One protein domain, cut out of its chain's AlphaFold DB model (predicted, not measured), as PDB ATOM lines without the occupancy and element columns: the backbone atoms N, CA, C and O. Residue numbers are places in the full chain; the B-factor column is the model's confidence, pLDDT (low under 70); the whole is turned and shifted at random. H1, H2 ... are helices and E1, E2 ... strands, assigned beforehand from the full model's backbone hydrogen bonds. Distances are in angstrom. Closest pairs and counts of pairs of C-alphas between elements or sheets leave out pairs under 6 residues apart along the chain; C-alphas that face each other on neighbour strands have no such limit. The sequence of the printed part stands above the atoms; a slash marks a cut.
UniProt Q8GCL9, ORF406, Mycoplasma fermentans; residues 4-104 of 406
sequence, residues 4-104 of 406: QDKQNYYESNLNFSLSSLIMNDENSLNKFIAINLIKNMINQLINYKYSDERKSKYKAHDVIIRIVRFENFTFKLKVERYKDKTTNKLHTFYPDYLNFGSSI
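AT A GLANCE: This is residues 4 to 104 of the 406 residues of the protein "ORF406" of Mycoplasma fermentans (UniProt Q8GCL9). A narrow antiparallel sheet, E1 E2 E3, is covered by the long helix H2 running along E2, while H1 packs on H2 and E2. The 101 printed residues include three named helices, then three named strands in a meander, each the antiparallel neighbour of the one before; the class is mixed. The whole is compact, radius of gyration of the C-alphas 14.4 A, spanning 48 by 31 by 17 A.

IN THESE COORDINATES: E1, residues 58 to 69, 28.1 A, bends by 80 degrees at residue 61. E2 is residues 73 to 84, 33.7 A; E3, residues 90 to 92, 6.9 A, ends at C-alpha 92 (8.236, 47.928, -32.767). H2 is residues 28 to 50, 33.2 A; H3, residues 52 to 57, 8.5 A; H1, residues 4 to 19, 22.2 A, begins at C-alpha 4 (-4.273, 44.358, -13.029).

HOW THE PARTS SIT: N 66 and O 77, 2.9 A, are within hydrogen-bond range in hairpin E1 and E2, as are N 82 and O 91, 2.8 A, in hairpin E2 and E3. H2 lies over E2, height 10.1 A over the sheet; their closest C-alphas are Ala 34 and Phe 73, 7.1 A. H1 and H2, a helical hairpin, touch, closest at C-alphas Tyr 10 and Ile 42, 6.5 A. H1 stands at the sheet's level, height 2.9 A; H3 only grazes the sheet. In H1, H2 and H3 every O i to N i+4 pair is within hydrogen-bond range.

THE WHOLE: The farthest C-alphas, Asn 27 and Thr 86, are 48.4 A apart. The printed part has no cut and no long link; pLDDT is under 70 at residues 71 and 97 to 104.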
ATOM      1  N   GLN A   4      -4.094  45.747 -12.637       84.88
ATOM      2  CA  GLN A   4      -4.273  44.358 -13.029       84.88
ATOM      3  C   GLN A   4      -3.778  44.068 -14.454       84.88
ATOM      4  O   GLN A   4      -3.131  43.052 -14.680       84.88
ATOM      5  N   ASP A   5      -4.000  44.968 -15.417       83.38
ATOM      6  CA  ASP A   5      -3.602  44.730 -16.812       83.38
ATOM      7  C   ASP A   5      -2.082  44.775 -16.988       83.38
ATOM      8  O   ASP A   5      -1.513  43.998 -17.760       83.38
ATOM      9  N   LYS A   6      -1.410  45.680 -16.261       87.56
ATOM     10  CA  LYS A   6       0.059  45.753 -16.249       87.56
ATOM     11  C   LYS A   6       0.649  44.484 -15.645       87.56
ATOM     12  O   LYS A   6       1.601  43.938 -16.199       87.56
ATOM     13  N   GLN A   7       0.066  44.021 -14.543       87.75
ATOM     14  CA  GLN A   7       0.529  42.844 -13.820       87.75
ATOM     15  C   GLN A   7       0.305  41.558 -14.623       87.75
ATOM     16  O   GLN A   7       1.246  40.794 -14.823       87.75
ATOM     17  N   ASN A   8      -0.874  41.398 -15.228       88.19
ATOM     18  CA  ASN A   8      -1.174  40.286 -16.131       88.19
ATOM     19  C   ASN A   8      -0.203  40.239 -17.323       88.19
ATOM     20  O   ASN A   8       0.278  39.170 -17.708       88.19
ATOM     21  N   TYR A   9       0.118  41.397 -17.919       86.94
ATOM     22  CA  TYR A   9       1.095  41.457 -19.009       86.94
ATOM     23  C   TYR A   9       2.500  41.074 -18.535       86.94
ATOM     24  O   TYR A   9       3.175  40.304 -19.219       86.94
ATOM     25  N   TYR A  10       2.929  41.594 -17.380       91.88
ATOM     26  CA  TYR A  10       4.227  41.282 -16.786       91.88
ATOM     27  C   TYR A  10       4.386  39.780 -16.551       91.88
ATOM     28  O   TYR A  10       5.326  39.178 -17.066       91.88
ATOM     29  N   GLU A  11       3.440  39.163 -15.842       90.81
ATOM     30  CA  GLU A  11       3.489  37.743 -15.492       90.81
ATOM     31  C   GLU A  11       3.426  36.850 -16.732       90.81
ATOM     32  O   GLU A  11       4.214  35.913 -16.865       90.81
ATOM     33  N   SER A  12       2.558  37.175 -17.698       91.25
ATOM     34  CA  SER A  12       2.459  36.421 -18.952       91.25
ATOM     35  C   SER A  12       3.770  36.432 -19.744       91.25
ATOM     36  O   SER A  12       4.175  35.405 -20.299       91.25
ATOM     37  N   ASN A  13       4.443  37.585 -19.814       90.88
ATOM     38  CA  ASN A  13       5.719  37.702 -20.512       90.88
ATOM     39  C   ASN A  13       6.851  37.037 -19.723       90.88
ATOM     40  O   ASN A  13       7.652  36.319 -20.314       90.88
ATOM     41  N   LEU A  14       6.884  37.214 -18.400       93.38
ATOM     42  CA  LEU A  14       7.911  36.638 -17.537       93.38
ATOM     43  C   LEU A  14       7.860  35.109 -17.575       93.38
ATOM     44  O   LEU A  14       8.875  34.479 -17.855       93.38
ATOM     45  N   ASN A  15       6.680  34.512 -17.400       91.81
ATOM     46  CA  ASN A  15       6.501  33.058 -17.457       91.81
ATOM     47  C   ASN A  15       6.864  32.489 -18.837       91.81
ATOM     48  O   ASN A  15       7.480  31.427 -18.952       91.81
ATOM     49  N   PHE A  16       6.545  33.214 -19.912       93.12
ATOM     50  CA  PHE A  16       6.938  32.824 -21.266       93.12
ATOM     51  C   PHE A  16       8.457  32.913 -21.495       93.12
ATOM     52  O   PHE A  16       9.060  32.025 -22.102       93.12
ATOM     53  N   SER A  17       9.102  33.970 -21.004       91.50
ATOM     54  CA  SER A  17      10.549  34.137 -21.139       91.50
ATOM     55  C   SER A  17      11.326  33.132 -20.301       91.50
ATOM     56  O   SER A  17      12.278  32.546 -20.806       91.50
ATOM     57  N   LEU A  18      10.889  32.862 -19.070       91.75
ATOM     58  CA  LEU A  18      11.521  31.871 -18.201       91.75
ATOM     59  C   LEU A  18      11.350  30.442 -18.728       91.75
ATOM     60  O   LEU A  18      12.310  29.682 -18.709       91.75
ATOM     61  N   SER A  19      10.181  30.085 -19.275       90.12
ATOM     62  CA  SER A  19       9.963  28.747 -19.859       90.12
ATOM     63  C   SER A  19      10.756  28.497 -21.146       90.12
ATOM     64  O   SER A  19      10.934  27.354 -21.557       90.12
ATOM     65  N   SER A  20      11.254  29.556 -21.786       90.50
ATOM     66  CA  SER A  20      12.099  29.472 -22.979       90.50
ATOM     67  C   SER A  20      13.577  29.757 -22.705       90.50
ATOM     68  O   SER A  20      14.356  29.830 -23.659       90.50
ATOM     69  N   LEU A  21      13.953  29.933 -21.434       90.19
ATOM     70  CA  LEU A  21      15.322  30.201 -21.024       90.19
ATOM     71  C   LEU A  21      16.170  28.937 -21.192       90.19
ATOM     72  O   LEU A  21      15.954  27.928 -20.529       90.19
ATOM     73  N   ILE A  22      17.157  29.021 -22.070       85.75
ATOM     74  CA  ILE A  22      18.186  28.010 -22.285       85.75
ATOM     75  C   ILE A  22      19.483  28.575 -21.728       85.75
ATOM     76  O   ILE A  22      19.869  29.687 -22.088       85.75
ATOM     77  N   MET A  23      20.152  27.810 -20.873       84.62
ATOM     78  CA  MET A  23      21.435  28.168 -20.280       84.62
ATOM     79  C   MET A  23      22.553  27.322 -20.881       84.62
ATOM     80  O   MET A  23      22.391  26.119 -21.059       84.62
ATOM     81  N   ASN A  24      23.676  27.961 -21.208       70.69
ATOM     82  CA  ASN A  24      24.874  27.278 -21.708       70.69
ATOM     83  C   ASN A  24      25.722  26.699 -20.561       70.69
ATOM     84  O   ASN A  24      26.485  25.765 -20.781       70.69
ATOM     85  N   ASP A  25      25.585  27.262 -19.358       72.25
ATOM     86  CA  ASP A  25      26.214  26.821 -18.112       72.25
ATOM     87  C   ASP A  25      25.244  27.107 -16.952       72.25
ATOM     88  O   ASP A  25      24.776  28.242 -16.810       72.25
ATOM     89  N   GLU A  26      24.923  26.100 -16.135       72.00
ATOM     90  CA  GLU A  26      23.949  26.178 -15.029       72.00
ATOM     91  C   GLU A  26      24.499  26.862 -13.762       72.00
ATOM     92  O   GLU A  26      24.034  26.634 -12.645       72.00
ATOM     93  N   ASN A  27      25.471  27.758 -13.919       79.75
ATOM     94  CA  ASN A  27      25.965  28.589 -12.831       79.75
ATOM     95  C   ASN A  27      24.837  29.469 -12.245       79.75
ATOM     96  O   ASN A  27      24.172  30.232 -12.959       79.75
ATOM     97  N   SER A  28      24.655  29.405 -10.923       77.81
ATOM     98  CA  SER A  28      23.636  30.152 -10.175       77.81
ATOM     99  C   SER A  28      23.710  31.667 -10.399       77.81
ATOM    100  O   SER A  28      22.671  32.323 -10.515       77.81
ATOM    101  N   LEU A  29      24.918  32.221 -10.554       80.56
ATOM    102  CA  LEU A  29      25.134  33.637 -10.853       80.56
ATOM    103  C   LEU A  29      24.600  34.009 -12.242       80.56
ATOM    104  O   LEU A  29      23.907  35.016 -12.396       80.56
ATOM    105  N   ASN A  30      24.867  33.179 -13.252       79.12
ATOM    106  CA  ASN A  30      24.387  33.412 -14.616       79.12
ATOM    107  C   ASN A  30      22.854  33.357 -14.686       79.12
ATOM    108  O   ASN A  30      22.238  34.178 -15.365       79.12
ATOM    109  N   LYS A  31      22.232  32.439 -13.937       85.88
ATOM    110  CA  LYS A  31      20.770  32.341 -13.828       85.88
ATOM    111  C   LYS A  31      20.163  33.586 -13.178       85.88
ATOM    112  O   LYS A  31      19.169  34.112 -13.676       85.88
ATOM    113  N   PHE A  32      20.775  34.094 -12.107       87.12
ATOM    114  CA  PHE A  32      20.343  35.330 -11.449       87.12
ATOM    115  C   PHE A  32      20.420  36.543 -12.391       87.12
ATOM    116  O   PHE A  32      19.448  37.291 -12.522       87.12
ATOM    117  N   ILE A  33      21.545  36.699 -13.098       86.06
ATOM    118  CA  ILE A  33      21.745  37.766 -14.089       86.06
ATOM    119  C   ILE A  33      20.683  37.686 -15.194       86.06
ATOM    120  O   ILE A  33      20.048  38.695 -15.510       86.06
ATOM    121  N   ALA A  34      20.437  36.490 -15.739       87.25
ATOM    122  CA  ALA A  34      19.448  36.279 -16.794       87.25
ATOM    123  C   ALA A  34      18.038  36.698 -16.358       87.25
ATOM    124  O   ALA A  34      17.362  37.440 -17.072       87.25
ATOM    125  N   ILE A  35      17.604  36.278 -15.165       91.00
ATOM    126  CA  ILE A  35      16.274  36.609 -14.635       91.00
ATOM    127  C   ILE A  35      16.118  38.125 -14.466       91.00
ATOM    128  O   ILE A  35      15.092  38.677 -14.864       91.00
ATOM    129  N   ASN A  36      17.118  38.814 -13.915       90.12
ATOM    130  CA  ASN A  36      17.039  40.262 -13.713       90.12
ATOM    131  C   ASN A  36      16.993  41.037 -15.032       90.12
ATOM    132  O   ASN A  36      16.213  41.984 -15.156       90.12
ATOM    133  N   LEU A  37      17.760  40.607 -16.036       88.94
ATOM    134  CA  LEU A  37      17.701  41.190 -17.376       88.94
ATOM    135  C   LEU A  37      16.324  40.994 -18.017       88.94
ATOM    136  O   LEU A  37      15.749  41.959 -18.518       88.94
ATOM    137  N   ILE A  38      15.753  39.787 -17.932       91.19
ATOM    138  CA  ILE A  38      14.399  39.500 -18.432       91.19
ATOM    139  C   ILE A  38      13.379  40.439 -17.778       91.19
ATOM    140  O   ILE A  38      12.601  41.087 -18.479       91.19
ATOM    141  N   LYS A  39      13.405  40.562 -16.444       92.88
ATOM    142  CA  LYS A  39      12.491  41.443 -15.700       92.88
ATOM    143  C   LYS A  39      12.625  42.902 -16.135       92.88
ATOM    144  O   LYS A  39      11.615  43.556 -16.382       92.88
ATOM    145  N   ASN A  40      13.856  43.399 -16.272       91.62
ATOM    146  CA  ASN A  40      14.107  44.768 -16.720       91.62
ATOM    147  C   ASN A  40      13.536  45.008 -18.129       91.62
ATOM    148  O   ASN A  40      12.757  45.936 -18.335       91.62
ATOM    149  N   MET A  41      13.818  44.116 -19.080       90.00
ATOM    150  CA  MET A  41      13.315  44.244 -20.452       90.00
ATOM    151  C   MET A  41      11.781  44.215 -20.518       90.00
ATOM    152  O   MET A  41      11.183  44.990 -21.265       90.00
ATOM    153  N   ILE A  42      11.123  43.372 -19.715       92.88
ATOM    154  CA  ILE A  42       9.654  43.337 -19.626       92.88
ATOM    155  C   ILE A  42       9.114  44.647 -19.041       92.88
ATOM    156  O   ILE A  42       8.135  45.183 -19.561       92.88
ATOM    157  N   ASN A  43       9.762  45.202 -18.015       91.56
ATOM    158  CA  ASN A  43       9.370  46.491 -17.443       91.56
ATOM    159  C   ASN A  43       9.462  47.621 -18.472       91.56
ATOM    160  O   ASN A  43       8.548  48.438 -18.565       91.56
ATOM    161  N   GLN A  44      10.502  47.638 -19.305       92.12
ATOM    162  CA  GLN A  44      10.612  48.615 -20.389       92.12
ATOM    163  C   GLN A  44       9.497  48.456 -21.431       92.12
ATOM    164  O   GLN A  44       8.892  49.450 -21.835       92.12
ATOM    165  N   LEU A  45       9.161  47.217 -21.820       91.69
ATOM    166  CA  LEU A  45       8.026  46.949 -22.713       91.69
ATOM    167  C   LEU A  45       6.707  47.458 -22.125       91.69
ATOM    168  O   LEU A  45       5.909  48.062 -22.840       91.69
ATOM    169  N   ILE A  46       6.478  47.227 -20.831       92.00
ATOM    170  CA  ILE A  46       5.291  47.708 -20.116       92.00
ATOM    171  C   ILE A  46       5.270  49.232 -20.107       92.00
ATOM    172  O   ILE A  46       4.257  49.828 -20.471       92.00
ATOM    173  N   ASN A  47       6.379  49.869 -19.743       91.81
ATOM    174  CA  ASN A  47       6.477  51.322 -19.688       91.81
ATOM    175  C   ASN A  47       6.168  51.944 -21.051       91.81
ATOM    176  O   ASN A  47       5.307  52.818 -21.138       91.81
ATOM    177  N   TYR A  48       6.766  51.428 -22.129       92.38
ATOM    178  CA  TYR A  48       6.475  51.910 -23.475       92.38
ATOM    179  C   TYR A  48       5.030  51.633 -23.889       92.38
ATOM    180  O   TYR A  48       4.333  52.550 -24.330       92.38
ATOM    181  N   LYS A  49       4.536  50.400 -23.697       91.38
ATOM    182  CA  LYS A  49       3.144  50.034 -23.986       91.38
ATOM    183  C   LYS A  49       2.210  51.020 -23.304       91.38
ATOM    184  O   LYS A  49       1.334  51.582 -23.944       91.38
ATOM    185  N   TYR A  50       2.369  51.308 -22.030       90.19
ATOM    186  CA  TYR A  50       1.393  52.142 -21.339       90.19
ATOM    187  C   TYR A  50       1.668  53.650 -21.399       90.19
ATOM    188  O   TYR A  50       0.818  54.401 -20.914       90.19
ATOM    189  N   SER A  51       2.758  54.081 -22.041       92.06
ATOM    190  CA  SER A  51       3.116  55.492 -22.220       92.06
ATOM    191  C   SER A  51       2.107  56.277 -23.066       92.06
ATOM    192  O   SER A  51       1.473  55.745 -23.988       92.06
ATOM    193  N   ASP A  52       1.997  57.571 -22.773       92.12
ATOM    194  CA  ASP A  52       1.158  58.499 -23.537       92.12
ATOM    195  C   ASP A  52       1.737  58.771 -24.928       92.12
ATOM    196  O   ASP A  52       0.992  58.899 -25.903       92.12
ATOM    197  N   GLU A  53       3.067  58.746 -25.060       90.56
ATOM    198  CA  GLU A  53       3.737  58.816 -26.359       90.56
ATOM    199  C   GLU A  53       3.263  57.691 -27.287       90.56
ATOM    200  O   GLU A  53       2.816  57.946 -28.409       90.56
ATOM    201  N   ARG A  54       3.302  56.436 -26.819       92.81
ATOM    202  CA  ARG A  54       2.853  55.296 -27.623       92.81
ATOM    203  C   ARG A  54       1.381  55.442 -27.981       92.81
ATOM    204  O   ARG A  54       1.017  55.283 -29.146       92.81
ATOM    205  N   LYS A  55       0.526  55.716 -26.989       92.38
ATOM    206  CA  LYS A  55      -0.935  55.779 -27.166       92.38
ATOM    207  C   LYS A  55      -1.377  56.914 -28.078       92.38
ATOM    208  O   LYS A  55      -2.376  56.747 -28.776       92.38
ATOM    209  N   SER A  56      -0.674  58.044 -28.088       92.62
ATOM    210  CA  SER A  56      -0.983  59.168 -28.975       92.62
ATOM    211  C   SER A  56      -0.654  58.827 -30.431       92.62
ATOM    212  O   SER A  56      -1.537  58.951 -31.282       92.62
ATOM    213  N   LYS A  57       0.536  58.274 -30.705       93.56
ATOM    214  CA  LYS A  57       1.052  58.034 -32.068       93.56
ATOM    215  C   LYS A  57       0.634  56.701 -32.704       93.56
ATOM    216  O   LYS A  57       0.439  56.634 -33.919       93.56
ATOM    217  N   TYR A  58       0.455  55.639 -31.918       94.94
ATOM    218  CA  TYR A  58       0.312  54.278 -32.446       94.94
ATOM    219  C   TYR A  58      -0.924  53.529 -31.923       94.94
ATOM    220  O   TYR A  58      -1.412  53.770 -30.819       94.94
ATOM    221  N   LYS A  59      -1.429  52.580 -32.720       93.25
ATOM    222  CA  LYS A  59      -2.440  51.581 -32.324       93.25
ATOM    223  C   LYS A  59      -1.777  50.216 -32.135       93.25
ATOM    224  O   LYS A  59      -0.868  49.870 -32.885       93.25
ATOM    225  N   ALA A  60      -2.219  49.447 -31.139       91.06
ATOM    226  CA  ALA A  60      -1.805  48.050 -30.991       91.06
ATOM    227  C   ALA A  60      -2.181  47.257 -32.251       91.06
ATOM    228  O   ALA A  60      -3.262  47.470 -32.799       91.06
ATOM    229  N   HIS A  61      -1.277  46.400 -32.725       92.25
ATOM    230  CA  HIS A  61      -1.481  45.615 -33.940       92.25
ATOM    231  C   HIS A  61      -1.452  44.117 -33.632       92.25
ATOM    232  O   HIS A  61      -2.487  43.463 -33.662       92.25
ATOM    233  N   ASP A  62      -0.283  43.574 -33.305       91.50
ATOM    234  CA  ASP A  62      -0.111  42.158 -32.987       91.50
ATOM    235  C   ASP A  62       1.111  41.927 -32.090       91.50
ATOM    236  O   ASP A  62       1.867  42.847 -31.780       91.50
ATOM    237  N   VAL A  63       1.301  40.682 -31.657       90.75
ATOM    238  CA  VAL A  63       2.423  40.272 -30.810       90.75
ATOM    239  C   VAL A  63       3.369  39.392 -31.613       90.75
ATOM    240  O   VAL A  63       2.959  38.434 -32.261       90.75
ATOM    241  N   ILE A  64       4.658  39.696 -31.534       88.94
ATOM    242  CA  ILE A  64       5.738  38.939 -32.160       88.94
ATOM    243  C   ILE A  64       6.637  38.319 -31.099       88.94
ATOM    244  O   ILE A  64       6.829  38.863 -30.013       88.94
ATOM    245  N   ILE A  65       7.247  37.188 -31.442       87.69
ATOM    246  CA  ILE A  65       8.242  36.534 -30.596       87.69
ATOM    247  C   ILE A  65       9.637  36.974 -31.050       87.69
ATOM    248  O   ILE A  65       9.961  36.970 -32.245       87.69
ATOM    249  N   ARG A  66      10.480  37.363 -30.095       83.81
ATOM    250  CA  ARG A  66      11.885  37.719 -30.318       83.81
ATOM    251  C   ARG A  66      12.788  36.799 -29.521       83.81
ATOM    252  O   ARG A  66      12.583  36.616 -28.332       83.81
ATOM    253  N   ILE A  67      13.779  36.218 -30.192       82.56
ATOM    254  CA  ILE A  67      14.827  35.430 -29.540       82.56
ATOM    255  C   ILE A  67      15.932  36.397 -29.121       82.56
ATOM    256  O   ILE A  67      16.509  37.067 -29.982       82.56
ATOM    257  N   VAL A  68      16.214  36.443 -27.824       79.94
ATOM    258  CA  VAL A  68      17.275  37.247 -27.216       79.94
ATOM    259  C   VAL A  68      18.421  36.310 -26.852       79.94
ATOM    260  O   VAL A  68      18.190  35.300 -26.186       79.94
ATOM    261  N   ARG A  69      19.636  36.604 -27.325       76.62
ATOM    262  CA  ARG A  69      20.827  35.777 -27.097       76.62
ATOM    263  C   ARG A  69      21.903  36.576 -26.373       76.62
ATOM    264  O   ARG A  69      22.244  37.669 -26.819       76.62
ATOM    265  N   PHE A  70      22.439  35.977 -25.320       75.00
ATOM    266  CA  PHE A  70      23.618  36.398 -24.571       75.00
ATOM    267  C   PHE A  70      24.633  35.241 -24.546       75.00
ATOM    268  O   PHE A  70      24.270  34.105 -24.861       75.00
ATOM    269  N   GLU A  71      25.878  35.505 -24.138       68.38
ATOM    270  CA  GLU A  71      26.951  34.493 -24.088       68.38
ATOM    271  C   GLU A  71      26.545  33.219 -23.330       68.38
ATOM    272  O   GLU A  71      26.797  32.107 -23.790       68.38
ATOM    273  N   ASN A  72      25.867  33.376 -22.188       77.44
ATOM    274  CA  ASN A  72      25.582  32.270 -21.271       77.44
ATOM    275  C   ASN A  72      24.131  31.781 -21.322       77.44
ATOM    276  O   ASN A  72      23.812  30.769 -20.699       77.44
ATOM    277  N   PHE A  73      23.239  32.487 -22.017       83.31
ATOM    278  CA  PHE A  73      21.826  32.130 -22.040       83.31
ATOM    279  C   PHE A  73      21.075  32.724 -23.233       83.31
ATOM    280  O   PHE A  73      21.448  33.734 -23.827       83.31
ATOM    281  N   THR A  74      19.970  32.085 -23.587       84.75
ATOM    282  CA  THR A  74      19.050  32.509 -24.643       84.75
ATOM    283  C   THR A  74      17.624  32.398 -24.129       84.75
ATOM    284  O   THR A  74      17.301  31.428 -23.461       84.75
ATOM    285  N   PHE A  75      16.751  33.347 -24.458       88.75
ATOM    286  CA  PHE A  75      15.326  33.266 -24.120       88.75
ATOM    287  C   PHE A  75      14.454  33.900 -25.205       88.75
ATOM    288  O   PHE A  75      14.949  34.551 -26.131       88.75
ATOM    289  N   LYS A  76      13.136  33.698 -25.119       89.38
ATOM    290  CA  LYS A  76      12.152  34.318 -26.013       89.38
ATOM    291  C   LYS A  76      11.365  35.402 -25.280       89.38
ATOM    292  O   LYS A  76      10.961  35.220 -24.140       89.38
ATOM    293  N   LEU A  77      11.097  36.514 -25.954       89.75
ATOM    294  CA  LEU A  77      10.326  37.644 -25.436       89.75
ATOM    295  C   LEU A  77       9.117  37.905 -26.340       89.75
ATOM    296  O   LEU A  77       9.259  37.868 -27.568       89.75
ATOM    297  N   LYS A  78       7.940  38.176 -25.761       90.12
ATOM    298  CA  LYS A  78       6.780  38.652 -26.527       90.12
ATOM    299  C   LYS A  78       6.841  40.171 -26.609       90.12
ATOM    300  O   LYS A  78       6.745  40.858 -25.595       90.12
ATOM    301  N   VAL A  79       6.969  40.684 -27.826       89.44
ATOM    302  CA  VAL A  79       7.034  42.118 -28.112       89.44
ATOM    303  C   VAL A  79       5.803  42.508 -28.915       89.44
ATOM    304  O   VAL A  79       5.418  41.809 -29.848       89.44
ATOM    305  N   GLU A  80       5.166  43.613 -28.556       90.12
ATOM    306  CA  GLU A  80       3.991  44.111 -29.269       90.12
ATOM    307  C   GLU A  80       4.435  45.005 -30.433       90.12
ATOM    308  O   GLU A  80       5.311  45.863 -30.285       90.12
ATOM    309  N   ARG A  81       3.858  44.784 -31.615       92.19
ATOM    310  CA  ARG A  81       3.990  45.691 -32.752       92.19
ATOM    311  C   ARG A  81       2.841  46.673 -32.741       92.19
ATOM    312  O   ARG A  81       1.704  46.347 -32.392       92.19
ATOM    313  N   TYR A  82       3.150  47.872 -33.197       93.44
ATOM    314  CA  TYR A  82       2.213  48.969 -33.243       93.44
ATOM    315  C   TYR A  82       2.103  49.502 -34.665       93.44
ATOM    316  O   TYR A  82       3.083  49.519 -35.408       93.44
ATOM    317  N   LYS A  83       0.909  49.935 -35.052       94.62
ATOM    318  CA  LYS A  83       0.649  50.569 -36.341       94.62
ATOM    319  C   LYS A  83       0.552  52.073 -36.141       94.62
ATOM    320  O   LYS A  83      -0.214  52.536 -35.296       94.62
ATOM    321  N   ASP A  84       1.348  52.823 -36.887       93.81
ATOM    322  CA  ASP A  84       1.294  54.282 -36.894       93.81
ATOM    323  C   ASP A  84      -0.088  54.747 -37.359       93.81
ATOM    324  O   ASP A  84      -0.588  54.288 -38.389       93.81
ATOM    325  N   LYS A  85      -0.724  55.631 -36.581       92.88
ATOM    326  CA  LYS A  85      -2.087  56.102 -36.868       92.88
ATOM    327  C   LYS A  85      -2.177  56.960 -38.128       92.88
ATOM    328  O   LYS A  85      -3.262  57.061 -38.689       92.88
ATOM    329  N   THR A  86      -1.069  57.567 -38.545       92.25
ATOM    330  CA  THR A  86      -0.994  58.479 -39.692       92.25
ATOM    331  C   THR A  86      -0.468  57.772 -40.934       92.25
ATOM    332  O   THR A  86      -1.082  57.831 -41.992       92.25
ATOM    333  N   THR A  87       0.641  57.039 -40.807       92.19
ATOM    334  CA  THR A  87       1.336  56.446 -41.961       92.19
ATOM    335  C   THR A  87       0.973  54.989 -42.216       92.19
ATOM    336  O   THR A  87       1.415  54.417 -43.211       92.19
ATOM    337  N   ASN A  88       0.220  54.349 -41.314       88.44
ATOM    338  CA  ASN A  88      -0.056  52.911 -41.325       88.44
ATOM    339  C   ASN A  88       1.194  52.003 -41.282       88.44
ATOM    340  O   ASN A  88       1.058  50.781 -41.389       88.44
ATOM    341  N   LYS A  89       2.403  52.555 -41.094       90.12
ATOM    342  CA  LYS A  89       3.646  51.781 -40.994       90.12
ATOM    343  C   LYS A  89       3.719  51.038 -39.661       90.12
ATOM    344  O   LYS A  89       3.229  51.512 -38.637       90.12
ATOM    345  N   LEU A  90       4.353  49.867 -39.679       89.44
ATOM    346  CA  LEU A  90       4.589  49.077 -38.474       89.44
ATOM    347  C   LEU A  90       5.818  49.594 -37.725       89.44
ATOM    348  O   LEU A  90       6.896  49.749 -38.296       89.44
ATOM    349  N   HIS A  91       5.649  49.790 -36.427       86.62
ATOM    350  CA  HIS A  91       6.679  50.147 -35.471       86.62
ATOM    351  C   HIS A  91       6.787  49.051 -34.405       86.62
ATOM    352  O   HIS A  91       5.820  48.374 -34.055       86.62
ATOM    353  N   THR A  92       7.987  48.841 -33.882       86.94
ATOM    354  CA  THR A  92       8.236  47.928 -32.767       86.94
ATOM    355  C   THR A  92       9.202  48.625 -31.835       86.94
ATOM    356  O   THR A  92      10.291  49.001 -32.270       86.94
ATOM    357  N   PHE A  93       8.795  48.796 -30.582       84.38
ATOM    358  CA  PHE A  93       9.701  49.251 -29.541       84.38
ATOM    359  C   PHE A  93      10.568  48.085 -29.093       84.38
ATOM    360  O   PHE A  93      10.072  46.977 -28.869       84.38
ATOM    361  N   TYR A  94      11.862  48.344 -28.990       80.50
ATOM    362  CA  TYR A  94      12.828  47.376 -28.520       80.50
ATOM    363  C   TYR A  94      13.385  47.880 -27.186       80.50
ATOM    364  O   TYR A  94      13.868  49.010 -27.151       80.50
ATOM    365  N   PRO A  95      13.291  47.079 -26.109       80.25
ATOM    366  CA  PRO A  95      13.987  47.354 -24.859       80.25
ATOM    367  C   PRO A  95      15.484  47.530 -25.093       80.25
ATOM    368  O   PRO A  95      16.023  47.020 -26.082       80.25
ATOM    369  N   ASP A  96      16.162  48.147 -24.134       70.75
ATOM    370  CA  ASP A  96      17.616  48.165 -24.065       70.75
ATOM    371  C   ASP A  96      18.167  46.751 -24.303       70.75
ATOM    372  O   ASP A  96      17.539  45.739 -23.964       70.75
ATOM    373  N   TYR A  97      19.344  46.669 -24.922       64.00
ATOM    374  CA  TYR A  97      20.006  45.417 -25.319       64.00
ATOM    375  C   TYR A  97      19.350  44.652 -26.490       64.00
ATOM    376  O   TYR A  97      19.959  43.715 -27.016       64.00
ATOM    377  N   LEU A  98      18.167  45.059 -26.975       65.88
ATOM    378  CA  LEU A  98      17.568  44.576 -28.225       65.88
ATOM    379  C   LEU A  98      17.718  45.624 -29.338       65.88
ATOM    380  O   LEU A  98      17.065  46.657 -29.327       65.88
ATOM    381  N   ASN A  99      18.509  45.321 -30.369       56.50
ATOM    382  CA  ASN A  99      18.592  46.176 -31.556       56.50
ATOM    383  C   ASN A  99      17.614  45.727 -32.649       56.50
ATOM    384  O   ASN A  99      17.440  44.528 -32.905       56.50
ATOM    385  N   PHE A 100      16.993  46.704 -33.322       44.69
ATOM    386  CA  PHE A 100      16.082  46.494 -34.448       44.69
ATOM    387  C   PHE A 100      16.695  45.508 -35.458       44.69
ATOM    388  O   PHE A 100      17.730  45.769 -36.067       44.69
ATOM    389  N   GLY A 101      16.063  44.344 -35.628       51.00
ATOM    390  CA  GLY A 101      16.481  43.339 -36.610       51.00
ATOM    391  C   GLY A 101      17.706  42.481 -36.247       51.00
ATOM    392  O   GLY A 101      18.092  41.647 -37.069       51.00
ATOM    393  N   SER A 102      18.299  42.602 -35.049       55.12
ATOM    394  CA  SER A 102      19.409  41.733 -34.621       55.12
ATOM    395  C   SER A 102      19.137  41.020 -33.298       55.12
ATOM    396  O   SER A 102      18.932  41.646 -32.269       55.12
ATOM    397  N   SER A 103      19.211  39.688 -33.315       62.00
ATOM    398  CA  SER A 103      19.036  38.810 -32.147       62.00
ATOM    399  C   SER A 103      20.272  38.714 -31.235       62.00
ATOM    400  O   SER A 103      20.430  37.701 -30.561       62.00
ATOM    401  N   ILE A 104      21.211  39.660 -31.338       66.94
ATOM    402  CA  ILE A 104      22.537  39.654 -30.693       66.94
ATOM    403  C   ILE A 104      22.798  41.096 -30.250       66.94
ATOM    404  O   ILE A 104      22.692  41.995 -31.093       66.94
TER     405      ILE A 104